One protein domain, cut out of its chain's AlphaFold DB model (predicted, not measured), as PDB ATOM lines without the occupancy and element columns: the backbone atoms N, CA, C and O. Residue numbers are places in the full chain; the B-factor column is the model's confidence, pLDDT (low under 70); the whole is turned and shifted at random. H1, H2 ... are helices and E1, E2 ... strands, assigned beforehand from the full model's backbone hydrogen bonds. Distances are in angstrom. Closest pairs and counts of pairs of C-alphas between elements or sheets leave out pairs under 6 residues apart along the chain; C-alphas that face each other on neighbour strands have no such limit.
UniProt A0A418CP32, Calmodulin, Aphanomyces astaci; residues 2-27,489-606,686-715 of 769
ATOM      1  N   MET A   2     -16.834 -11.416  22.575       39.56
ATOM      2  CA  MET A   2     -16.295 -10.075  22.848       39.56
ATOM      3  C   MET A   2     -15.433  -9.623  21.665       39.56
ATOM      4  O   MET A   2     -14.513 -10.343  21.280       39.56
ATOM      5  N   THR A   3     -15.734  -8.462  21.089       55.88
ATOM      6  CA  THR A   3     -14.918  -7.802  20.061       55.88
ATOM      7  C   THR A   3     -13.841  -6.963  20.721       55.88
ATOM      8  O   THR A   3     -14.157  -6.050  21.480       55.88
ATOM      9  N   GLY A   4     -12.578  -7.230  20.399       64.19
ATOM     10  CA  GLY A   4     -11.446  -6.441  20.876       64.19
ATOM     11  C   GLY A   4     -10.864  -5.549  19.783       64.19
ATOM     12  O   GLY A   4     -10.781  -5.949  18.619       64.19
ATOM     13  N   VAL A   5     -10.373  -4.370  20.166       70.62
ATOM     14  CA  VAL A   5      -9.366  -3.630  19.387       70.62
ATOM     15  C   VAL A   5      -8.148  -3.371  20.276       70.62
ATOM     16  O   VAL A   5      -8.290  -2.898  21.401       70.62
ATOM     17  N   LEU A   6      -6.964  -3.743  19.787       77.69
ATOM     18  CA  LEU A   6      -5.683  -3.631  20.484       77.69
ATOM     19  C   LEU A   6      -5.023  -2.300  20.132       77.69
ATOM     20  O   LEU A   6      -4.832  -1.988  18.950       77.69
ATOM     21  N   TRP A   7      -4.616  -1.539  21.144       78.75
ATOM     22  CA  TRP A   7      -4.023  -0.219  20.939       78.75
ATOM     23  C   TRP A   7      -3.037   0.200  22.026       78.75
ATOM     24  O   TRP A   7      -3.042  -0.327  23.135       78.75
ATOM     25  N   THR A   8      -2.209   1.196  21.716       80.94
ATOM     26  CA  THR A   8      -1.426   1.939  22.714       80.94
ATOM     27  C   THR A   8      -1.876   3.399  22.744       80.94
ATOM     28  O   THR A   8      -2.184   3.993  21.710       80.94
ATOM     29  N   VAL A   9      -1.893   3.995  23.937       81.25
ATOM     30  CA  VAL A   9      -2.064   5.443  24.124       81.25
ATOM     31  C   VAL A   9      -0.808   5.991  24.795       81.25
ATOM     32  O   VAL A   9      -0.309   5.402  25.755       81.25
ATOM     33  N   SER A  10      -0.301   7.123  24.311       84.06
ATOM     34  CA  SER A  10       0.698   7.928  25.020       84.06
ATOM     35  C   SER A  10       0.314   9.400  24.997       84.06
ATOM     36  O   SER A  10      -0.256   9.889  24.026       84.06
ATOM     37  N   ILE A  11       0.625  10.110  26.075       83.81
ATOM     38  CA  ILE A  11       0.361  11.541  26.222       83.81
ATOM     39  C   ILE A  11       1.718  12.213  26.386       83.81
ATOM     40  O   ILE A  11       2.424  11.923  27.349       83.81
ATOM     41  N   ASP A  12       2.096  13.058  25.428       76.94
ATOM     42  CA  ASP A  12       3.416  13.686  25.347       76.94
ATOM     43  C   ASP A  12       3.325  15.209  25.543       76.94
ATOM     44  O   ASP A  12       2.476  15.875  24.946       76.94
ATOM     45  N   THR A  13       4.220  15.783  26.355       71.75
ATOM     46  CA  THR A  13       4.271  17.238  26.592       71.75
ATOM     47  C   THR A  13       4.959  17.951  25.422       71.75
ATOM     48  O   THR A  13       5.982  17.482  24.910       71.75
ATOM     49  N   TYR A  14       4.426  19.091  24.959       63.72
ATOM     50  CA  TYR A  14       5.014  19.787  23.799       63.72
ATOM     51  C   TYR A  14       6.423  20.338  24.072       63.72
ATOM     52  O   TYR A  14       7.220  20.431  23.141       63.72
ATOM     53  N   GLU A  15       6.766  20.646  25.325       57.03
ATOM     54  CA  GLU A  15       8.134  21.010  25.716       57.03
ATOM     55  C   GLU A  15       9.098  19.832  25.553       57.03
ATOM     56  O   GLU A  15      10.135  19.987  24.910       57.03
ATOM     57  N   HIS A  16       8.738  18.634  26.025       49.22
ATOM     58  CA  HIS A  16       9.567  17.442  25.842       49.22
ATOM     59  C   HIS A  16       9.705  17.077  24.354       49.22
ATOM     60  O   HIS A  16      10.807  16.792  23.890       49.22
ATOM     61  N   LEU A  17       8.632  17.188  23.560       51.88
ATOM     62  CA  LEU A  17       8.703  17.035  22.100       51.88
ATOM     63  C   LEU A  17       9.587  18.105  21.436       51.88
ATOM     64  O   LEU A  17      10.353  17.793  20.521       51.88
ATOM     65  N   GLY A  18       9.522  19.352  21.905       49.72
ATOM     66  CA  GLY A  18      10.344  20.467  21.438       49.72
ATOM     67  C   GLY A  18      11.821  20.350  21.824       49.72
ATOM     68  O   GLY A  18      12.678  20.840  21.092       49.72
ATOM     69  N   LEU A  19      12.137  19.686  22.937       45.53
ATOM     70  CA  LEU A  19      13.505  19.416  23.383       45.53
ATOM     71  C   LEU A  19      14.090  18.171  22.706       45.53
ATOM     72  O   LEU A  19      15.231  18.226  22.255       45.53
ATOM     73  N   VAL A  20      13.305  17.101  22.539       45.25
ATOM     74  CA  VAL A  20      13.694  15.894  21.786       45.25
ATOM     75  C   VAL A  20      13.955  16.219  20.313       45.25
ATOM     76  O   VAL A  20      14.999  15.852  19.783       45.25
ATOM     77  N   SER A  21      13.072  16.982  19.656       42.47
ATOM     78  CA  SER A  21      13.278  17.422  18.260       42.47
ATOM     79  C   SER A  21      14.444  18.402  18.075       42.47
ATOM     80  O   SER A  21      14.925  18.570  16.958       42.47
ATOM     81  N   LYS A  22      14.933  19.018  19.162       44.66
ATOM     82  CA  LYS A  22      16.125  19.882  19.186       44.66
ATOM     83  C   LYS A  22      17.353  19.201  19.812       44.66
ATOM     84  O   LYS A  22      18.345  19.881  20.058       44.66
ATOM     85  N   GLY A  23      17.292  17.899  20.111       39.44
ATOM     86  CA  GLY A  23      18.392  17.131  20.714       39.44
ATOM     87  C   GLY A  23      18.826  17.576  22.121       39.44
ATOM     88  O   GLY A  23      19.904  17.196  22.564       39.44
ATOM     89  N   LYS A  24      18.024  18.388  22.824       35.12
ATOM     90  CA  LYS A  24      18.370  18.990  24.131       35.12
ATOM     91  C   LYS A  24      17.974  18.153  25.350       35.12
ATOM     92  O   LYS A  24      18.362  18.488  26.462       35.12
ATOM     93  N   VAL A  25      17.203  17.090  25.146       35.88
ATOM     94  CA  VAL A  25      16.876  16.067  26.150       35.88
ATOM     95  C   VAL A  25      17.201  14.711  25.523       35.88
ATOM     96  O   VAL A  25      16.872  14.518  24.347       35.88
ATOM     97  N   PRO A  26      17.848  13.777  26.247       34.25
ATOM     98  CA  PRO A  26      18.185  12.474  25.693       34.25
ATOM     99  C   PRO A  26      16.927  11.715  25.260       34.25
ATOM    100  O   PRO A  26      16.024  11.452  26.057       34.25
ATOM    101  N   LEU A  27      16.902  11.293  23.994       37.09
ATOM    102  CA  LEU A  27      16.046  10.193  23.555       37.09
ATOM    103  C   LEU A  27      16.372   8.980  24.426       37.09
ATOM    104  O   LEU A  27      17.501   8.496  24.386       37.09
ATOM    105  N   LYS A 489       0.338  22.919  26.019       86.25
ATOM    106  CA  LYS A 489      -0.108  21.995  24.961       86.25
ATOM    107  C   LYS A 489       0.401  20.567  25.191       86.25
ATOM    108  O   LYS A 489       1.557  20.369  25.569       86.25
ATOM    109  N   PHE A 490      -0.434  19.578  24.860       83.31
ATOM    110  CA  PHE A 490      -0.140  18.137  24.936       83.31
ATOM    111  C   PHE A 490      -0.510  17.443  23.620       83.31
ATOM    112  O   PHE A 490      -1.547  17.750  23.032       83.31
ATOM    113  N   GLU A 491       0.329  16.518  23.141       89.00
ATOM    114  CA  GLU A 491       0.016  15.646  21.998       89.00
ATOM    115  C   GLU A 491      -0.400  14.274  22.542       89.00
ATOM    116  O   GLU A 491       0.431  13.505  23.029       89.00
ATOM    117  N   ILE A 492      -1.693  13.962  22.460       90.81
ATOM    118  CA  ILE A 492      -2.214  12.620  22.718       90.81
ATOM    119  C   ILE A 492      -2.023  11.800  21.443       90.81
ATOM    120  O   ILE A 492      -2.472  12.188  20.363       90.81
ATOM    121  N   ARG A 493      -1.366  10.651  21.567       90.62
ATOM    122  CA  ARG A 493      -1.130   9.690  20.490       90.62
ATOM    123  C   ARG A 493      -1.929   8.433  20.772       90.62
ATOM    124  O   ARG A 493      -1.779   7.840  21.837       90.62
ATOM    125  N   VAL A 494      -2.733   8.011  19.803       90.69
ATOM    126  CA  VAL A 494      -3.494   6.758  19.854       90.69
ATOM    127  C   VAL A 494      -3.025   5.904  18.683       90.69
ATOM    128  O   VAL A 494      -3.190   6.308  17.532       90.69
ATOM    129  N   VAL A 495      -2.398   4.759  18.955       88.31
ATOM    130  CA  VAL A 495      -1.978   3.808  17.916       88.31
ATOM    131  C   VAL A 495      -2.945   2.637  17.902       88.31
ATOM    132  O   VAL A 495      -2.979   1.854  18.848       88.31
ATOM    133  N   ILE A 496      -3.715   2.516  16.824       87.75
ATOM    134  CA  ILE A 496      -4.609   1.387  16.571       87.75
ATOM    135  C   ILE A 496      -3.790   0.289  15.887       87.75
ATOM    136  O   ILE A 496      -3.352   0.468  14.749       87.75
ATOM    137  N   TRP A 497      -3.562  -0.837  16.566       86.44
ATOM    138  CA  TRP A 497      -2.781  -1.945  16.007       86.44
ATOM    139  C   TRP A 497      -3.654  -2.847  15.138       86.44
ATOM    140  O   TRP A 497      -3.461  -2.898  13.923       86.44
ATOM    141  N   ARG A 498      -4.616  -3.538  15.761       85.88
ATOM    142  CA  ARG A 498      -5.463  -4.565  15.137       85.88
ATOM    143  C   ARG A 498      -6.802  -4.722  15.858       85.88
ATOM    144  O   ARG A 498      -6.911  -4.353  17.024       85.88
ATOM    145  N   SER A 499      -7.786  -5.322  15.198       86.69
ATOM    146  CA  SER A 499      -9.026  -5.813  15.811       86.69
ATOM    147  C   SER A 499      -9.065  -7.340  15.818       86.69
ATOM    148  O   SER A 499      -8.325  -7.991  15.081       86.69
ATOM    149  N   GLU A 500      -9.914  -7.921  16.662       83.12
ATOM    150  CA  GLU A 500     -10.159  -9.363  16.695       83.12
ATOM    151  C   GLU A 500     -11.581  -9.685  17.171       83.12
ATOM    152  O   GLU A 500     -12.166  -8.968  17.988       83.12
ATOM    153  N   GLY A 501     -12.144 -10.772  16.637       77.69
ATOM    154  CA  GLY A 501     -13.498 -11.231  16.952       77.69
ATOM    155  C   GLY A 501     -14.609 -10.425  16.275       77.69
ATOM    156  O   GLY A 501     -15.768 -10.594  16.647       77.69
ATOM    157  N   VAL A 502     -14.281  -9.557  15.309       77.25
ATOM    158  CA  VAL A 502     -15.254  -8.722  14.591       77.25
ATOM    159  C   VAL A 502     -16.228  -9.609  13.824       77.25
ATOM    160  O   VAL A 502     -15.821 -10.388  12.969       77.25
ATOM    161  N   THR A 503     -17.511  -9.510  14.161       67.00
ATOM    162  CA  THR A 503     -18.578 -10.311  13.552       67.00
ATOM    163  C   THR A 503     -19.233  -9.561  12.404       67.00
ATOM    164  O   THR A 503     -19.797  -8.485  12.629       67.00
ATOM    165  N   ASP A 504     -19.242 -10.182  11.230       60.53
ATOM    166  CA  ASP A 504     -20.046  -9.788  10.074       60.53
ATOM    167  C   ASP A 504     -21.514  -9.598  10.507       60.53
ATOM    168  O   ASP A 504     -22.075 -10.431  11.230       60.53
ATOM    169  N   ARG A 505     -22.127  -8.474  10.116       54.78
ATOM    170  CA  ARG A 505     -23.560  -8.197  10.359       54.78
ATOM    171  C   ARG A 505     -24.433  -8.550   9.162       54.78
ATOM    172  O   ARG A 505     -25.553  -9.022   9.342       54.78
ATOM    173  N   ASP A 506     -23.905  -8.335   7.964       52.47
ATOM    174  CA  ASP A 506     -24.534  -8.717   6.707       52.47
ATOM    175  C   ASP A 506     -24.263 -10.195   6.379       52.47
ATOM    176  O   ASP A 506     -23.334 -10.817   6.885       52.47
ATOM    177  N   MET A 507     -25.041 -10.757   5.450       45.50
ATOM    178  CA  MET A 507     -24.832 -12.116   4.914       45.50
ATOM    179  C   MET A 507     -23.607 -12.232   3.975       45.50
ATOM    180  O   MET A 507     -23.404 -13.273   3.348       45.50
ATOM    181  N   ASN A 508     -22.799 -11.171   3.864       51.31
ATOM    182  CA  ASN A 508     -21.554 -11.126   3.104       51.31
ATOM    183  C   ASN A 508     -20.372 -11.434   4.030       51.31
ATOM    184  O   ASN A 508     -20.170 -10.748   5.023       51.31
ATOM    185  N   THR A 509     -19.545 -12.409   3.661       58.44
ATOM    186  CA  THR A 509     -18.428 -12.922   4.477       58.44
ATOM    187  C   THR A 509     -17.163 -12.042   4.451       58.44
ATOM    188  O   THR A 509     -16.045 -12.564   4.462       58.44
ATOM    189  N   MET A 510     -17.315 -10.723   4.290       70.62
ATOM    190  CA  MET A 510     -16.228  -9.747   4.118       70.62
ATOM    191  C   MET A 510     -16.680  -8.342   4.539       70.62
ATOM    192  O   MET A 510     -17.527  -7.762   3.866       70.62
ATOM    193  N   ASN A 511     -16.034  -7.775   5.562       73.88
ATOM    194  CA  ASN A 511     -16.213  -6.378   5.983       73.88
ATOM    195  C   ASN A 511     -15.016  -5.513   5.520       73.88
ATOM    196  O   ASN A 511     -13.868  -5.963   5.575       73.88
ATOM    197  N   ASP A 512     -15.240  -4.257   5.141       85.31
ATOM    198  CA  ASP A 512     -14.215  -3.272   4.762       85.31
ATOM    199  C   ASP A 512     -13.907  -2.337   5.955       85.31
ATOM    200  O   ASP A 512     -14.315  -1.176   6.021       85.31
ATOM    201  N   LEU A 513     -13.185  -2.864   6.949       86.81
ATOM    202  CA  LEU A 513     -13.093  -2.268   8.288       86.81
ATOM    203  C   LEU A 513     -12.264  -0.973   8.355       86.81
ATOM    204  O   LEU A 513     -11.129  -0.917   7.882       86.81
ATOM    205  N   PHE A 514     -12.746   0.035   9.086       89.50
ATOM    206  CA  PHE A 514     -11.937   1.187   9.511       89.50
ATOM    207  C   PHE A 514     -12.301   1.661  10.924       89.50
ATOM    208  O   PHE A 514     -13.403   1.425  11.418       89.50
ATOM    209  N   VAL A 515     -11.366   2.343  11.588       89.69
ATOM    210  CA  VAL A 515     -11.567   2.909  12.928       89.69
ATOM    211  C   VAL A 515     -11.666   4.431  12.845       89.69
ATOM    212  O   VAL A 515     -10.932   5.085  12.104       89.69
ATOM    213  N   LYS A 516     -12.583   5.002  13.625       91.94
ATOM    214  CA  LYS A 516     -12.837   6.441  13.762       91.94
ATOM    215  C   LYS A 516     -12.693   6.826  15.232       91.94
ATOM    216  O   LYS A 516     -13.274   6.157  16.079       91.94
ATOM    217  N   ALA A 517     -11.967   7.896  15.548       92.44
ATOM    218  CA  ALA A 517     -11.826   8.360  16.930       92.44
ATOM    219  C   ALA A 517     -11.714   9.883  17.061       92.44
ATOM    220  O   ALA A 517     -11.252  10.568  16.145       92.44
ATOM    221  N   TRP A 518     -12.127  10.402  18.217       93.50
ATOM    222  CA  TRP A 518     -12.011  11.812  18.591       93.50
ATOM    223  C   TRP A 518     -11.847  11.977  20.101       93.50
ATOM    224  O   TRP A 518     -12.420  11.218  20.881       93.50
ATOM    225  N   MET A 519     -11.106  13.009  20.509       90.38
ATOM    226  CA  MET A 519     -11.290  13.592  21.840       90.38
ATOM    227  C   MET A 519     -12.585  14.411  21.840       90.38
ATOM    228  O   MET A 519     -12.925  15.014  20.817       90.38
ATOM    229  N   GLU A 520     -13.290  14.472  22.963       87.25
ATOM    230  CA  GLU A 520     -14.496  15.293  23.092       87.25
ATOM    231  C   GLU A 520     -14.213  16.769  22.738       87.25
ATOM    232  O   GLU A 520     -13.153  17.312  23.056       87.25
ATOM    233  N   GLY A 521     -15.122  17.405  21.996       82.62
ATOM    234  CA  GLY A 521     -14.918  18.735  21.406       82.62
ATOM    235  C   GLY A 521     -13.948  18.814  20.208       82.62
ATOM    236  O   GLY A 521     -13.726  19.911  19.693       82.62
ATOM    237  N   THR A 522     -13.373  17.703  19.722       87.50
ATOM    238  CA  THR A 522     -12.456  17.693  18.556       87.50
ATOM    239  C   THR A 522     -13.056  17.028  17.311       87.50
ATOM    240  O   THR A 522     -13.981  16.222  17.391       87.50
ATOM    241  N   LYS A 523     -12.527  17.358  16.123       88.38
ATOM    242  CA  LYS A 523     -12.959  16.735  14.859       88.38
ATOM    243  C   LYS A 523     -12.493  15.269  14.786       88.38
ATOM    244  O   LYS A 523     -11.303  15.026  14.997       88.38
ATOM    245  N   PRO A 524     -13.368  14.311  14.411       90.56
ATOM    246  CA  PRO A 524     -12.973  12.919  14.231       90.56
ATOM    247  C   PRO A 524     -11.878  12.708  13.192       90.56
ATOM    248  O   PRO A 524     -11.930  13.246  12.088       90.56
ATOM    249  N   GLN A 525     -10.923  11.861  13.560       92.31
ATOM    250  CA  GLN A 525      -9.911  11.298  12.676       92.31
ATOM    251  C   GLN A 525     -10.274   9.841  12.370       92.31
ATOM    252  O   GLN A 525     -10.929   9.173  13.174       92.31
ATOM    253  N   THR A 526      -9.841   9.340  11.218       92.19
ATOM    254  CA  THR A 526     -10.051   7.952  10.789       92.19
ATOM    255  C   THR A 526      -8.732   7.297  10.412       92.19
ATOM    256  O   THR A 526      -7.810   7.970   9.948       92.19
ATOM    257  N   THR A 527      -8.660   5.980  10.582       89.06
ATOM    258  CA  THR A 527      -7.620   5.146   9.974       89.06
ATOM    259  C   THR A 527      -7.855   4.999   8.471       89.06
ATOM    260  O   THR A 527      -8.886   5.406   7.925       89.06
ATOM    261  N   ASP A 528      -6.908   4.358   7.800       87.38
ATOM    262  CA  ASP A 528      -7.131   3.686   6.528       87.38
ATOM    263  C   ASP A 528      -8.132   2.515   6.651       87.38
ATOM    264  O   ASP A 528      -8.549   2.111   7.743       87.38
ATOM    265  N   THR A 529      -8.572   1.997   5.501       86.88
ATOM    266  CA  THR A 529      -9.543   0.897   5.408       86.88
ATOM    267  C   THR A 529      -8.824  -0.432   5.206       86.88
ATOM    268  O   THR A 529      -8.118  -0.613   4.214       86.88
ATOM    269  N   HIS A 530      -9.056  -1.381   6.110       83.94
ATOM    270  CA  HIS A 530      -8.638  -2.769   5.980       83.94
ATOM    271  C   HIS A 530      -9.681  -3.533   5.153       83.94
ATOM    272  O   HIS A 530     -10.665  -4.056   5.680       83.94
ATOM    273  N   TRP A 531      -9.478  -3.541   3.838       82.94
ATOM    274  CA  TRP A 531     -10.411  -4.119   2.871       82.94
ATOM    275  C   TRP A 531     -10.543  -5.647   3.004       82.94
ATOM    276  O   TRP A 531      -9.544  -6.353   3.144       82.94
ATOM    277  N   ARG A 532     -11.769  -6.157   2.852       79.62
ATOM    278  CA  ARG A 532     -12.142  -7.578   2.743       79.62
ATOM    279  C   ARG A 532     -11.717  -8.445   3.929       79.62
ATOM    280  O   ARG A 532     -11.261  -9.578   3.765       79.62
ATOM    281  N   CYS A 533     -11.927  -7.930   5.135       78.56
ATOM    282  CA  CYS A 533     -11.780  -8.674   6.376       78.56
ATOM    283  C   CYS A 533     -12.850  -9.776   6.483       78.56
ATOM    284  O   CYS A 533     -13.977  -9.516   6.902       78.56
ATOM    285  N   SER A 534     -12.483 -11.008   6.120       71.25
ATOM    286  CA  SER A 534     -13.317 -12.223   6.222       71.25
ATOM    287  C   SER A 534     -13.047 -13.075   7.470       71.25
ATOM    288  O   SER A 534     -13.607 -14.154   7.640       71.25
ATOM    289  N   THR A 535     -12.130 -12.629   8.333       74.19
ATOM    290  CA  THR A 535     -11.650 -13.371   9.514       74.19
ATOM    291  C   THR A 535     -12.034 -12.710  10.837       74.19
ATOM    292  O   THR A 535     -11.669 -13.207  11.903       74.19
ATOM    293  N   GLY A 536     -12.701 -11.556  10.780       74.25
ATOM    294  CA  GLY A 536     -12.953 -10.709  11.941       74.25
ATOM    295  C   GLY A 536     -11.695 -10.073  12.553       74.25
ATOM    296  O   GLY A 536     -11.739  -9.658  13.714       74.25
ATOM    297  N   LYS A 537     -10.572 -10.021  11.817       82.69
ATOM    298  CA  LYS A 537      -9.287  -9.455  12.265       82.69
ATOM    299  C   LYS A 537      -8.757  -8.386  11.304       82.69
ATOM    300  O   LYS A 537      -8.074  -8.704  10.334       82.69
ATOM    301  N   GLY A 538      -9.055  -7.117  11.582       82.81
ATOM    302  CA  GLY A 538      -8.447  -5.979  10.883       82.81
ATOM    303  C   GLY A 538      -7.063  -5.644  11.446       82.81
ATOM    304  O   GLY A 538      -6.775  -5.930  12.606       82.81
ATOM    305  N   SER A 539      -6.202  -5.022  10.645       85.62
ATOM    306  CA  SER A 539      -4.862  -4.569  11.050       85.62
ATOM    307  C   SER A 539      -4.511  -3.263  10.342       85.62
ATOM    308  O   SER A 539      -4.782  -3.142   9.146       85.62
ATOM    309  N   TRP A 540      -3.932  -2.312  11.085       84.19
ATOM    310  CA  TRP A 540      -3.716  -0.927  10.638       84.19
ATOM    311  C   TRP A 540      -2.351  -0.341  11.036       84.19
ATOM    312  O   TRP A 540      -1.712   0.313  10.218       84.19
ATOM    313  N   ASN A 541      -1.887  -0.540  12.282       82.38
ATOM    314  CA  ASN A 541      -0.711   0.167  12.839       82.38
ATOM    315  C   ASN A 541      -0.797   1.705  12.645       82.38
ATOM    316  O   ASN A 541       0.170   2.385  12.294       82.38
ATOM    317  N   TYR A 542      -1.991   2.268  12.838       84.88
ATOM    318  CA  TYR A 542      -2.290   3.652  12.471       84.88
ATOM    319  C   TYR A 542      -2.226   4.580  13.684       84.88
ATOM    320  O   TYR A 542      -2.829   4.301  14.721       84.88
ATOM    321  N   ARG A 543      -1.512   5.707  13.558       85.50
ATOM    322  CA  ARG A 543      -1.284   6.667  14.650       85.50
ATOM    323  C   ARG A 543      -2.124   7.932  14.484       85.50
ATOM    324  O   ARG A 543      -1.746   8.842  13.750       85.50
ATOM    325  N   LEU A 544      -3.209   8.008  15.244       88.12
ATOM    326  CA  LEU A 544      -4.019   9.212  15.416       88.12
ATOM    327  C   LEU A 544      -3.318  10.166  16.399       88.12
ATOM    328  O   LEU A 544      -2.628   9.722  17.326       88.12
ATOM    329  N   LYS A 545      -3.473  11.477  16.191       91.25
ATOM    330  CA  LYS A 545      -2.797  12.527  16.975       91.25
ATOM    331  C   LYS A 545      -3.766  13.644  17.337       91.25
ATOM    332  O   LYS A 545      -4.259  14.332  16.447       91.25
ATOM    333  N   PHE A 546      -3.970  13.890  18.626       91.31
ATOM    334  CA  PHE A 546      -4.859  14.941  19.118       91.31
ATOM    335  C   PHE A 546      -4.067  15.961  19.936       91.31
ATOM    336  O   PHE A 546      -3.451  15.618  20.945       91.31
ATOM    337  N   THR A 547      -4.080  17.220  19.502       90.62
ATOM    338  CA  THR A 547      -3.519  18.335  20.271       90.62
ATOM    339  C   THR A 547      -4.569  18.827  21.258       90.62
ATOM    340  O   THR A 547      -5.630  19.289  20.843       90.62
ATOM    341  N   VAL A 548      -4.267  18.760  22.553       87.94
ATOM    342  CA  VAL A 548      -5.101  19.319  23.630       87.94
ATOM    343  C   VAL A 548      -4.334  20.394  24.401       87.94
ATOM    344  O   VAL A 548      -3.118  20.538  24.246       87.94
ATOM    345  N   GLN A 549      -5.045  21.174  25.210       87.75
ATOM    346  CA  GLN A 549      -4.488  22.225  26.063       87.75
ATOM    347  C   GLN A 549      -4.926  21.978  27.506       87.75
ATOM    348  O   GLN A 549      -6.062  21.570  27.719       87.75
ATOM    349  N   MET A 550      -4.035  22.217  28.467       84.00
ATOM    350  CA  MET A 550      -4.311  22.182  29.906       84.00
ATOM    351  C   MET A 550      -4.119  23.583  30.504       84.00
ATOM    352  O   MET A 550      -3.176  24.255  30.086       84.00
ATOM    353  N   PRO A 551      -4.931  24.011  31.489       83.31
ATOM    354  CA  PRO A 551      -6.030  23.266  32.118       83.31
ATOM    355  C   PRO A 551      -7.252  23.068  31.196       83.31
ATOM    356  O   PRO A 551      -7.543  23.901  30.343       83.31
ATOM    357  N   MET A 552      -7.973  21.957  31.380       83.88
ATOM    358  CA  MET A 552      -9.204  21.620  30.645       83.88
ATOM    359  C   MET A 552     -10.272  21.058  31.589       83.88
ATOM    360  O   MET A 552      -9.947  20.569  32.669       83.88
ATOM    361  N   LYS A 553     -11.544  21.078  31.177       83.06
ATOM    362  CA  LYS A 553     -12.613  20.375  31.906       83.06
ATOM    363  C   LYS A 553     -12.459  18.849  31.784       83.06
ATOM    364  O   LYS A 553     -12.080  18.393  30.702       83.06
ATOM    365  N   PRO A 554     -12.867  18.056  32.796       85.06
ATOM    366  CA  PRO A 554     -12.853  16.590  32.734       85.06
ATOM    367  C   PRO A 554     -13.549  15.995  31.503       85.06
ATOM    368  O   PRO A 554     -13.061  15.033  30.919       85.06
ATOM    369  N   GLU A 555     -14.651  16.611  31.067       84.94
ATOM    370  CA  GLU A 555     -15.423  16.241  29.872       84.94
ATOM    371  C   GLU A 555     -14.547  16.115  28.614       84.94
ATOM    372  O   GLU A 555     -14.619  15.111  27.907       84.94
ATOM    373  N   TYR A 556     -13.652  17.084  28.383       87.31
ATOM    374  CA  TYR A 556     -12.751  17.128  27.223       87.31
ATOM    375  C   TYR A 556     -11.578  16.134  27.308       87.31
ATOM    376  O   TYR A 556     -10.841  15.957  26.340       87.31
ATOM    377  N   GLY A 557     -11.401  15.459  28.448       87.31
ATOM    378  CA  GLY A 557     -10.452  14.356  28.595       87.31
ATOM    379  C   GLY A 557     -10.965  13.018  28.056       87.31
ATOM    380  O   GLY A 557     -10.227  12.033  28.095       87.31
ATOM    381  N   ARG A 558     -12.202  12.946  27.548       90.38
ATOM    382  CA  ARG A 558     -12.775  11.715  26.990       90.38
ATOM    383  C   ARG A 558     -12.329  11.472  25.547       90.38
ATOM    384  O   ARG A 558     -12.431  12.362  24.709       90.38
ATOM    385  N   LEU A 559     -11.892  10.248  25.263       91.94
ATOM    386  CA  LEU A 559     -11.577   9.721  23.935       91.94
ATOM    387  C   LEU A 559     -12.658   8.713  23.520       91.94
ATOM    388  O   LEU A 559     -12.796   7.665  24.151       91.94
ATOM    389  N   THR A 560     -13.389   8.999  22.447       89.94
ATOM    390  CA  THR A 560     -14.368   8.074  21.853       89.94
ATOM    391  C   THR A 560     -13.760   7.382  20.641       89.94
ATOM    392  O   THR A 560     -13.122   8.031  19.810       89.94
ATOM    393  N   ILE A 561     -13.947   6.062  20.537       90.38
ATOM    394  CA  ILE A 561     -13.427   5.224  19.452       90.38
ATOM    395  C   ILE A 561     -14.555   4.331  18.923       90.38
ATOM    396  O   ILE A 561     -15.260   3.676  19.687       90.38
ATOM    397  N   GLN A 562     -14.712   4.289  17.604       90.38
ATOM    398  CA  GLN A 562     -15.724   3.512  16.894       90.38
ATOM    399  C   GLN A 562     -15.078   2.641  15.813       90.38
ATOM    400  O   GLN A 562     -14.214   3.112  15.069       90.38
ATOM    401  N   LEU A 563     -15.545   1.400  15.684       87.69
ATOM    402  CA  LEU A 563     -15.214   0.495  14.583       87.69
ATOM    403  C   LEU A 563     -16.376   0.466  13.580       87.69
ATOM    404  O   LEU A 563     -17.524   0.229  13.961       87.69
ATOM    405  N   TRP A 564     -16.061   0.686  12.307       86.94
ATOM    406  CA  TRP A 564     -17.018   0.810  11.212       86.94
ATOM    407  C   TRP A 564     -16.722  -0.191  10.093       86.94
ATOM    408  O   TRP A 564     -15.560  -0.515   9.836       86.94
ATOM    409  N   ASP A 565     -17.779  -0.612   9.404       84.31
ATOM    410  CA  ASP A 565     -17.720  -1.199   8.066       84.31
ATOM    411  C   ASP A 565     -17.893  -0.098   7.000       84.31
ATOM    412  O   ASP A 565     -18.457   0.967   7.280       84.31
ATOM    413  N   LYS A 566     -17.407  -0.328   5.780       80.75
ATOM    414  CA  LYS A 566     -17.344   0.668   4.704       80.75
ATOM    415  C   LYS A 566     -17.927   0.144   3.399       80.75
ATOM    416  O   LYS A 566     -17.209  -0.154   2.444       80.75
ATOM    417  N   ASP A 567     -19.249   0.123   3.332       77.88
ATOM    418  CA  ASP A 567     -19.962  -0.137   2.090       77.88
ATOM    419  C   ASP A 567     -19.542   0.824   0.960       77.88
ATOM    420  O   ASP A 567     -19.580   2.047   1.087       77.88
ATOM    421  N   LEU A 568     -19.231   0.258  -0.206       58.56
ATOM    422  CA  LEU A 568     -18.987   1.016  -1.441       58.56
ATOM    423  C   LEU A 568     -20.282   1.510  -2.119       58.56
ATOM    424  O   LEU A 568     -20.210   2.304  -3.056       58.56
ATOM    425  N   ALA A 569     -21.450   1.016  -1.687       44.22
ATOM    426  CA  ALA A 569     -22.752   1.262  -2.323       44.22
ATOM    427  C   ALA A 569     -23.925   1.496  -1.340       44.22
ATOM    428  O   ALA A 569     -25.060   1.681  -1.776       44.22
ATOM    429  N   LYS A 570     -23.664   1.502  -0.027       58.06
ATOM    430  CA  LYS A 570     -24.615   1.860   1.040       58.06
ATOM    431  C   LYS A 570     -23.986   2.925   1.953       58.06
ATOM    432  O   LYS A 570     -22.910   3.445   1.677       58.06
ATOM    433  N   TRP A 571     -24.654   3.226   3.062       63.50
ATOM    434  CA  TRP A 571     -24.078   3.975   4.173       63.50
ATOM    435  C   TRP A 571     -23.169   3.066   5.009       63.50
ATOM    436  O   TRP A 571     -23.614   1.996   5.409       63.50
ATOM    437  N   ASN A 572     -21.950   3.519   5.320       75.06
ATOM    438  CA  ASN A 572     -21.044   2.857   6.267       75.06
ATOM    439  C   ASN A 572     -21.775   2.480   7.565       75.06
ATOM    440  O   ASN A 572     -22.457   3.333   8.148       75.06
ATOM    441  N   ASP A 573     -21.580   1.256   8.051       76.38
ATOM    442  CA  ASP A 573     -22.302   0.761   9.220       76.38
ATOM    443  C   ASP A 573     -21.440   0.711  10.486       76.38
ATOM    444  O   ASP A 573     -20.262   0.349  10.471       76.38
ATOM    445  N   LEU A 574     -22.038   1.104  11.613       80.88
ATOM    446  CA  LEU A 574     -21.358   1.130  12.907       80.88
ATOM    447  C   LEU A 574     -21.407  -0.268  13.529       80.88
ATOM    448  O   LEU A 574     -22.475  -0.746  13.924       80.88
ATOM    449  N   ILE A 575     -20.244  -0.910  13.643       77.81
ATOM    450  CA  ILE A 575     -20.111  -2.236  14.252       77.81
ATOM    451  C   ILE A 575     -20.168  -2.103  15.776       77.81
ATOM    452  O   ILE A 575     -20.941  -2.804  16.431       77.81
ATOM    453  N   GLY A 576     -19.396  -1.172  16.344       79.44
ATOM    454  CA  GLY A 576     -19.408  -0.904  17.779       79.44
ATOM    455  C   GLY A 576     -18.620   0.335  18.192       79.44
ATOM    456  O   GLY A 576     -17.798   0.858  17.439       79.44
ATOM    457  N   GLU A 577     -18.886   0.789  19.412       85.31
ATOM    458  CA  GLU A 577     -18.265   1.957  20.038       85.31
ATOM    459  C   GLU A 577     -17.677   1.595  21.405       85.31
ATOM    460  O   GLU A 577     -18.185   0.719  22.111       85.31
ATOM    461  N   SER A 578     -16.620   2.296  21.807       84.62
ATOM    462  CA  SER A 578     -16.133   2.289  23.181       84.62
ATOM    463  C   SER A 578     -15.474   3.629  23.536       84.62
ATOM    464  O   SER A 578     -15.003   4.358  22.660       84.62
ATOM    465  N   GLN A 579     -15.472   3.988  24.821       87.31
ATOM    466  CA  GLN A 579     -15.027   5.300  25.311       87.31
ATOM    467  C   GLN A 579     -13.991   5.135  26.432       87.31
ATOM    468  O   GLN A 579     -14.149   4.289  27.313       87.31
ATOM    469  N   LEU A 580     -12.945   5.962  26.409       86.50
ATOM    470  CA  LEU A 580     -11.868   6.009  27.398       86.50
ATOM    471  C   LEU A 580     -11.837   7.378  28.083       86.50
ATOM    472  O   LEU A 580     -11.802   8.408  27.413       86.50
ATOM    473  N   ASP A 581     -11.776   7.397  29.412       87.81
ATOM    474  CA  ASP A 581     -11.420   8.605  30.162       87.81
ATOM    475  C   ASP A 581      -9.890   8.729  30.248       87.81
ATOM    476  O   ASP A 581      -9.212   7.921  30.893       87.81
ATOM    477  N   LEU A 582      -9.345   9.746  29.574       89.75
ATOM    478  CA  LEU A 582      -7.933  10.105  29.636       89.75
ATOM    479  C   LEU A 582      -7.654  11.283  30.576       89.75
ATOM    480  O   LEU A 582      -6.480  11.569  30.809       89.75
ATOM    481  N   TYR A 583      -8.664  11.943  31.161       89.75
ATOM    482  CA  TYR A 583      -8.478  13.175  31.936       89.75
ATOM    483  C   TYR A 583      -7.465  13.001  33.069       89.75
ATOM    484  O   TYR A 583      -6.502  13.762  33.157       89.75
ATOM    485  N   LYS A 584      -7.605  11.937  33.874       89.44
ATOM    486  CA  LYS A 584      -6.665  11.624  34.968       89.44
ATOM    487  C   LYS A 584      -5.213  11.484  34.487       89.44
ATOM    488  O   LYS A 584      -4.288  11.841  35.209       89.44
ATOM    489  N   TRP A 585      -5.007  10.991  33.265       89.88
ATOM    490  CA  TRP A 585      -3.688  10.762  32.675       89.88
ATOM    491  C   TRP A 585      -3.109  12.026  32.023       89.88
ATOM    492  O   TRP A 585      -1.908  12.260  32.131       89.88
ATOM    493  N   ILE A 586      -3.950  12.865  31.403       88.81
ATOM    494  CA  ILE A 586      -3.558  14.183  30.872       88.81
ATOM    495  C   ILE A 586      -3.190  15.113  32.037       88.81
ATOM    496  O   ILE A 586      -2.136  15.742  32.022       88.81
ATOM    497  N   HIS A 587      -4.004  15.124  33.096       88.50
ATOM    498  CA  HIS A 587      -3.738  15.852  34.335       88.50
ATOM    499  C   HIS A 587      -2.439  15.380  35.010       88.50
ATOM    500  O   HIS A 587      -1.619  16.205  35.409       88.50
ATOM    501  N   LYS A 588      -2.187  14.063  35.057       87.69
ATOM    502  CA  LYS A 588      -0.911  13.506  35.534       87.69
ATOM    503  C   LYS A 588       0.281  13.974  34.686       87.69
ATOM    504  O   LYS A 588       1.279  14.417  35.243       87.69
ATOM    505  N   ALA A 589       0.166  13.942  33.356       86.56
ATOM    506  CA  ALA A 589       1.214  14.414  32.443       86.56
ATOM    507  C   ALA A 589       1.510  15.919  32.592       86.56
ATOM    508  O   ALA A 589       2.645  16.342  32.383       86.56
ATOM    509  N   PHE A 590       0.505  16.717  32.965       85.94
ATOM    510  CA  PHE A 590       0.629  18.154  33.211       85.94
ATOM    511  C   PHE A 590       1.389  18.471  34.503       85.94
ATOM    512  O   PHE A 590       2.367  19.215  34.459       85.94
ATOM    513  N   HIS A 591       1.023  17.848  35.628       82.94
ATOM    514  CA  HIS A 591       1.734  18.057  36.899       82.94
ATOM    515  C   HIS A 591       3.134  17.429  36.907       82.94
ATOM    516  O   HIS A 591       4.089  18.063  37.348       82.94
ATOM    517  N   GLU A 592       3.294  16.217  36.368       84.56
ATOM    518  CA  GLU A 592       4.585  15.506  36.339       84.56
ATOM    519  C   GLU A 592       5.477  15.902  35.141       84.56
ATOM    520  O   GLU A 592       6.596  15.404  35.014       84.56
ATOM    521  N   LYS A 593       4.986  16.763  34.235       82.62
ATOM    522  CA  LYS A 593       5.652  17.307  33.023       82.62
ATOM    523  C   LYS A 593       6.284  16.284  32.055       82.62
ATOM    524  O   LYS A 593       7.011  16.661  31.129       82.62
ATOM    525  N   ARG A 594       5.977  14.994  32.217       84.00
ATOM    526  CA  ARG A 594       6.553  13.857  31.474       84.00
ATOM    527  C   ARG A 594       5.561  13.196  30.516       84.00
ATOM    528  O   ARG A 594       4.350  13.368  30.629       84.00
ATOM    529  N   THR A 595       6.075  12.335  29.639       81.50
ATOM    530  CA  THR A 595       5.246  11.370  28.906       81.50
ATOM    531  C   THR A 595       4.540  10.408  29.869       81.50
ATOM    532  O   THR A 595       5.188   9.788  30.718       81.50
ATOM    533  N   VAL A 596       3.230  10.227  29.684       85.38
ATOM    534  CA  VAL A 596       2.386   9.252  30.405       85.38
ATOM    535  C   VAL A 596       1.906   8.166  29.439       85.38
ATOM    536  O   VAL A 596       1.556   8.459  28.292       85.38
ATOM    537  N   ARG A 597       1.881   6.903  29.887       85.81
ATOM    538  CA  ARG A 597       1.376   5.749  29.111       85.81
ATOM    539  C   ARG A 597       0.286   5.018  29.908       85.81
ATOM    540  O   ARG A 597       0.627   4.142  30.703       85.81
ATOM    541  N   PRO A 598      -1.006   5.354  29.704       85.06
ATOM    542  CA  PRO A 598      -2.132   4.850  30.495       85.06
ATOM    543  C   PRO A 598      -2.121   3.344  30.782       85.06
ATOM    544  O   PRO A 598      -2.117   2.951  31.945       85.06
ATOM    545  N   PHE A 599      -2.064   2.498  29.748       82.00
ATOM    546  CA  PHE A 599      -2.135   1.041  29.916       82.00
ATOM    547  C   PHE A 599      -0.906   0.476  30.634       82.00
ATOM    548  O   PHE A 599      -1.054  -0.363  31.517       82.00
ATOM    549  N   LYS A 600       0.293   1.001  30.346       80.31
ATOM    550  CA  LYS A 600       1.526   0.613  31.046       80.31
ATOM    551  C   LYS A 600       1.428   0.896  32.543       80.31
ATOM    552  O   LYS A 600       1.645  -0.001  33.349       80.31
ATOM    553  N   GLU A 601       1.080   2.132  32.901       77.88
ATOM    554  CA  GLU A 601       1.012   2.574  34.299       77.88
ATOM    555  C   GLU A 601      -0.115   1.863  35.070       77.88
ATOM    556  O   GLU A 601       0.063   1.501  36.235       77.88
ATOM    557  N   GLN A 602      -1.241   1.584  34.405       73.69
ATOM    558  CA  GLN A 602      -2.338   0.785  34.956       73.69
ATOM    559  C   GLN A 602      -1.909  -0.672  35.210       73.69
ATOM    560  O   GLN A 602      -2.079  -1.169  36.323       73.69
ATOM    561  N   ASN A 603      -1.266  -1.318  34.234       67.19
ATOM    562  CA  ASN A 603      -0.816  -2.710  34.336       67.19
ATOM    563  C   ASN A 603       0.314  -2.900  35.364       67.19
ATOM    564  O   ASN A 603       0.350  -3.930  36.043       67.19
ATOM    565  N   THR A 604       1.204  -1.914  35.548       61.34
ATOM    566  CA  THR A 604       2.175  -1.932  36.660       61.34
ATOM    567  C   THR A 604       1.491  -1.802  38.021       61.34
ATOM    568  O   THR A 604       1.839  -2.536  38.944       61.34
ATOM    569  N   GLY A 605       0.470  -0.944  38.143       48.72
ATOM    570  CA  GLY A 605      -0.286  -0.776  39.388       48.72
ATOM    571  C   GLY A 605      -1.015  -2.051  39.829       48.72
ATOM    572  O   GLY A 605      -1.046  -2.359  41.015       48.72
ATOM    573  N   THR A 606      -1.538  -2.840  38.886       44.94
ATOM    574  CA  THR A 606      -2.209  -4.119  39.188       44.94
ATOM    575  C   THR A 606      -1.242  -5.231  39.621       44.94
ATOM    576  O   THR A 606      -1.661  -6.158  40.311       44.94
ATOM    577  N   ALA A 686       5.964 -20.633   6.398       60.72
ATOM    578  CA  ALA A 686       5.564 -19.229   6.319       60.72
ATOM    579  C   ALA A 686       4.445 -18.867   7.317       60.72
ATOM    580  O   ALA A 686       4.548 -17.841   7.974       60.72
ATOM    581  N   GLU A 687       3.431 -19.721   7.497       53.12
ATOM    582  CA  GLU A 687       2.404 -19.580   8.544       53.12
ATOM    583  C   GLU A 687       3.046 -19.575   9.935       53.12
ATOM    584  O   GLU A 687       2.770 -18.684  10.734       53.12
ATOM    585  N   LYS A 688       3.956 -20.523  10.219       54.06
ATOM    586  CA  LYS A 688       4.668 -20.539  11.502       54.06
ATOM    587  C   LYS A 688       5.580 -19.320  11.659       54.06
ATOM    588  O   LYS A 688       5.562 -18.706  12.708       54.06
ATOM    589  N   GLU A 689       6.317 -18.915  10.629       55.22
ATOM    590  CA  GLU A 689       7.141 -17.698  10.661       55.22
ATOM    591  C   GLU A 689       6.335 -16.391  10.654       55.22
ATOM    592  O   GLU A 689       6.931 -15.338  10.878       55.22
ATOM    593  N   SER A 690       5.027 -16.422  10.379       49.84
ATOM    594  CA  SER A 690       4.116 -15.314  10.684       49.84
ATOM    595  C   SER A 690       3.745 -15.372  12.156       49.84
ATOM    596  O   SER A 690       4.109 -14.461  12.883       49.84
ATOM    597  N   ASN A 691       3.162 -16.482  12.626       46.84
ATOM    598  CA  ASN A 691       2.752 -16.641  14.023       46.84
ATOM    599  C   ASN A 691       3.903 -16.383  15.013       46.84
ATOM    600  O   ASN A 691       3.709 -15.653  15.973       46.84
ATOM    601  N   ASP A 692       5.107 -16.902  14.758       51.97
ATOM    602  CA  ASP A 692       6.297 -16.683  15.591       51.97
ATOM    603  C   ASP A 692       6.679 -15.185  15.648       51.97
ATOM    604  O   ASP A 692       7.115 -14.692  16.688       51.97
ATOM    605  N   LYS A 693       6.493 -14.436  14.548       50.94
ATOM    606  CA  LYS A 693       6.697 -12.974  14.511       50.94
ATOM    607  C   LYS A 693       5.552 -12.229  15.184       50.94
ATOM    608  O   LYS A 693       5.811 -11.264  15.891       50.94
ATOM    609  N   ASP A 694       4.313 -12.671  14.999       46.22
ATOM    610  CA  ASP A 694       3.130 -12.095  15.629       46.22
ATOM    611  C   ASP A 694       3.159 -12.303  17.155       46.22
ATOM    612  O   ASP A 694       2.760 -11.410  17.899       46.22
ATOM    613  N   GLU A 695       3.668 -13.436  17.648       50.47
ATOM    614  CA  GLU A 695       3.916 -13.713  19.070       50.47
ATOM    615  C   GLU A 695       5.084 -12.872  19.614       50.47
ATOM    616  O   GLU A 695       4.934 -12.215  20.649       50.47
ATOM    617  N   ALA A 696       6.209 -12.796  18.894       49.41
ATOM    618  CA  ALA A 696       7.340 -11.936  19.264       49.41
ATOM    619  C   ALA A 696       6.986 -10.434  19.251       49.41
ATOM    620  O   ALA A 696       7.497  -9.662  20.057       49.41
ATOM    621  N   PHE A 697       6.085 -10.006  18.366       47.22
ATOM    622  CA  PHE A 697       5.579  -8.636  18.330       47.22
ATOM    623  C   PHE A 697       4.584  -8.372  19.470       47.22
ATOM    624  O   PHE A 697       4.624  -7.318  20.107       47.22
ATOM    625  N   GLN A 698       3.732  -9.350  19.792       46.59
ATOM    626  CA  GLN A 698       2.815  -9.265  20.930       46.59
ATOM    627  C   GLN A 698       3.548  -9.177  22.273       46.59
ATOM    628  O   GLN A 698       3.126  -8.385  23.111       46.59
ATOM    629  N   SER A 699       4.655  -9.899  22.486       47.16
ATOM    630  CA  SER A 699       5.403  -9.819  23.754       47.16
ATOM    631  C   SER A 699       5.943  -8.407  24.044       47.16
ATOM    632  O   SER A 699       5.959  -7.980  25.198       47.16
ATOM    633  N   ILE A 700       6.290  -7.645  22.999       46.38
ATOM    634  CA  ILE A 700       6.693  -6.234  23.093       46.38
ATOM    635  C   ILE A 700       5.480  -5.335  23.389       46.38
ATOM    636  O   ILE A 700       5.574  -4.420  24.209       46.38
ATOM    637  N   LEU A 701       4.330  -5.592  22.755       45.50
ATOM    638  CA  LEU A 701       3.112  -4.795  22.948       45.50
ATOM    639  C   LEU A 701       2.442  -5.006  24.319       45.50
ATOM    640  O   LEU A 701       1.883  -4.052  24.862       45.50
ATOM    641  N   VAL A 702       2.499  -6.212  24.899       48.66
ATOM    642  CA  VAL A 702       1.760  -6.617  26.120       48.66
ATOM    643  C   VAL A 702       1.985  -5.703  27.337       48.66
ATOM    644  O   VAL A 702       1.111  -5.599  28.193       48.66
ATOM    645  N   ASN A 703       3.121  -5.007  27.422       52.84
ATOM    646  CA  ASN A 703       3.416  -4.105  28.543       52.84
ATOM    647  C   ASN A 703       2.894  -2.666  28.370       52.84
ATOM    648  O   ASN A 703       2.819  -1.945  29.361       52.84
ATOM    649  N   ASP A 704       2.562  -2.231  27.151       59.59
ATOM    650  CA  ASP A 704       2.218  -0.830  26.840       59.59
ATOM    651  C   ASP A 704       0.851  -0.674  26.143       59.59
ATOM    652  O   ASP A 704       0.363   0.452  25.991       59.59
ATOM    653  N   SER A 705       0.240  -1.785  25.726       71.69
ATOM    654  CA  SER A 705      -1.059  -1.862  25.048       71.69
ATOM    655  C   SER A 705      -2.108  -2.568  25.900       71.69
ATOM    656  O   SER A 705      -1.775  -3.266  26.856       71.69
ATOM    657  N   ASP A 706      -3.374  -2.397  25.526       78.75
ATOM    658  CA  ASP A 706      -4.486  -3.181  26.058       78.75
ATOM    659  C   ASP A 706      -5.555  -3.393  24.972       78.75
ATOM    660  O   ASP A 706      -5.601  -2.660  23.975       78.75
ATOM    661  N   TRP A 707      -6.399  -4.405  25.157       79.81
ATOM    662  CA  TRP A 707      -7.586  -4.643  24.341       79.81
ATOM    663  C   TRP A 707      -8.775  -3.907  24.959       79.81
ATOM    664  O   TRP A 707      -9.191  -4.256  26.063       79.81
ATOM    665  N   LEU A 708      -9.396  -2.961  24.243       77.81
ATOM    666  CA  LEU A 708     -10.716  -2.479  24.663       77.81
ATOM    667  C   LEU A 708     -11.832  -3.257  23.969       77.81
ATOM    668  O   LEU A 708     -11.823  -3.443  22.748       77.81
ATOM    669  N   GLU A 709     -12.811  -3.672  24.770       79.31
ATOM    670  CA  GLU A 709     -14.048  -4.280  24.300       79.31
ATOM    671  C   GLU A 709     -14.934  -3.235  23.598       79.31
ATOM    672  O   GLU A 709     -15.217  -2.160  24.143       79.31
ATOM    673  N   MET A 710     -15.384  -3.557  22.386       77.06
ATOM    674  CA  MET A 710     -16.310  -2.731  21.609       77.06
ATOM    675  C   MET A 710     -17.756  -3.093  21.936       77.06
ATOM    676  O   MET A 710     -18.189  -4.229  21.742       77.06
ATOM    677  N   ARG A 711     -18.547  -2.111  22.378       72.50
ATOM    678  CA  ARG A 711     -19.980  -2.307  22.607       72.50
ATOM    679  C   ARG A 711     -20.714  -2.212  21.276       72.50
ATOM    680  O   ARG A 711     -20.766  -1.151  20.657       72.50
ATOM    681  N   TYR A 712     -21.298  -3.326  20.849       66.44
ATOM    682  CA  TYR A 712     -22.131  -3.378  19.652       66.44
ATOM    683  C   TYR A 712     -23.365  -2.481  19.795       66.44
ATOM    684  O   TYR A 712     -24.227  -2.721  20.641       66.44
ATOM    685  N   THR A 713     -23.505  -1.490  18.919       55.44
ATOM    686  CA  THR A 713     -24.722  -0.675  18.831       55.44
ATOM    687  C   THR A 713     -25.797  -1.464  18.088       55.44
ATOM    688  O   THR A 713     -25.710  -1.624  16.865       55.44
ATOM    689  N   ASN A 714     -26.782  -2.013  18.805       44.84
ATOM    690  CA  ASN A 714     -27.922  -2.699  18.188       44.84
ATOM    691  C   ASN A 714     -28.881  -1.640  17.612       44.84
ATOM    692  O   ASN A 714     -29.458  -0.853  18.362       44.84
ATOM    693  N   ARG A 715     -28.939  -1.517  16.281       46.91
ATOM    694  CA  ARG A 715     -29.145  -0.207  15.629       46.91
ATOM    695  C   ARG A 715     -30.578   0.104  15.167       46.91
ATOM    696  O   ARG A 715     -30.760   1.017  14.373       46.91
TER     697      ARG A 715
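AT A GLANCE: This is residues 2 to 27, 489 to 606 and 686 to 715 of the 769 residues of the protein "Calmodulin" of Aphanomyces astaci (UniProt A0A418CP32). Two twisted sheets of four strands, E5 E2 E1 E8 and E4 E3 E6 E7, lie face to face as a sandwich, their strands at 21 degrees to each other. H3 packs on the first sheet, H4 stands beside its strands E1 and E8, and residues 686 to 700 of H5 stick out as a free arm. The printed part has 174 residues, with five named helices and eight named strands in the order E1 H1 E2 E3 E4 E5 H2 E6 E7 H3 H4 H5 E8. Both sheets are antiparallel; the class is mixed, helices and strands. The whole is compact, with a radius of gyration of the C-alphas of 17.6 A and spans of 53 by 40 by 33 A.

HOW THE PARTS SIT: Begin at E2, residues 489 to 500, an inner strand between E5, residues 539 to 550, and E1, residues 4 to 13; look at N 492 and O 546, 2.9 A, and N 493 and O 10, 2.8 A. Beside E1 is the edge strand E8, residues 705 to 709, with N 7 and O 706 at 3.2 A. In the other sheet, E3, residues 511 to 519, and E4, residues 530 to 533, form a hairpin, with N 530 and O 513 at 2.8 A. E6, residues 558 to 564, and E7, residues 574 to 581, form another, with N 561 and O 578 at 2.9 A; N 516 and O 562 of E3 and E6 are 2.9 A apart. Between the sheets, the closest C-alphas of E3 and E5 are those of Met 519 and Phe 546, 7.1 A apart. H3, residues 583 to 591, is over E2 at a height over the sheet of 8.9 A, slantwise to the strands. H4, residues 598 to 606, stands at the sheet's level. H2, residues 554 to 557, touches H3, with the C-alphas of Gly 557 and Tyr 583 closest at 4.1 A. H1, residues 14 to 20, only grazes the sheet of E2, as does H5, residues 686 to 701. Every O i to N i+4 pair is within hydrogen-bond range in H1, H3 and H4, and 10 of 12 in H5; H2 is too short for such a pair.

IN THESE COORDINATES: Find C-alpha 4 at (-11.446, -6.441, 20.876), where E1 begins its 29.0 A. E2 is 34.0 A long, E5 32.7 A and E3 26.0 A. H5 runs 22.2 A from C-alpha 686 at (5.564, -19.229, 6.319). E8 ends at C-alpha 709, (-14.048, -4.280, 24.300).

THE WHOLE: The C-alphas farthest apart, those of Lys 24 and Met 507, are 56.6 A apart. Residues 28 to 488 and 607 to 685 are not printed, with gaps of 20.1 A and 37.0 A between C-alphas. Of the links printed whole, none is long. Look for pLDDT under 70 at residues 14 to 27 and 686 to 704, among others.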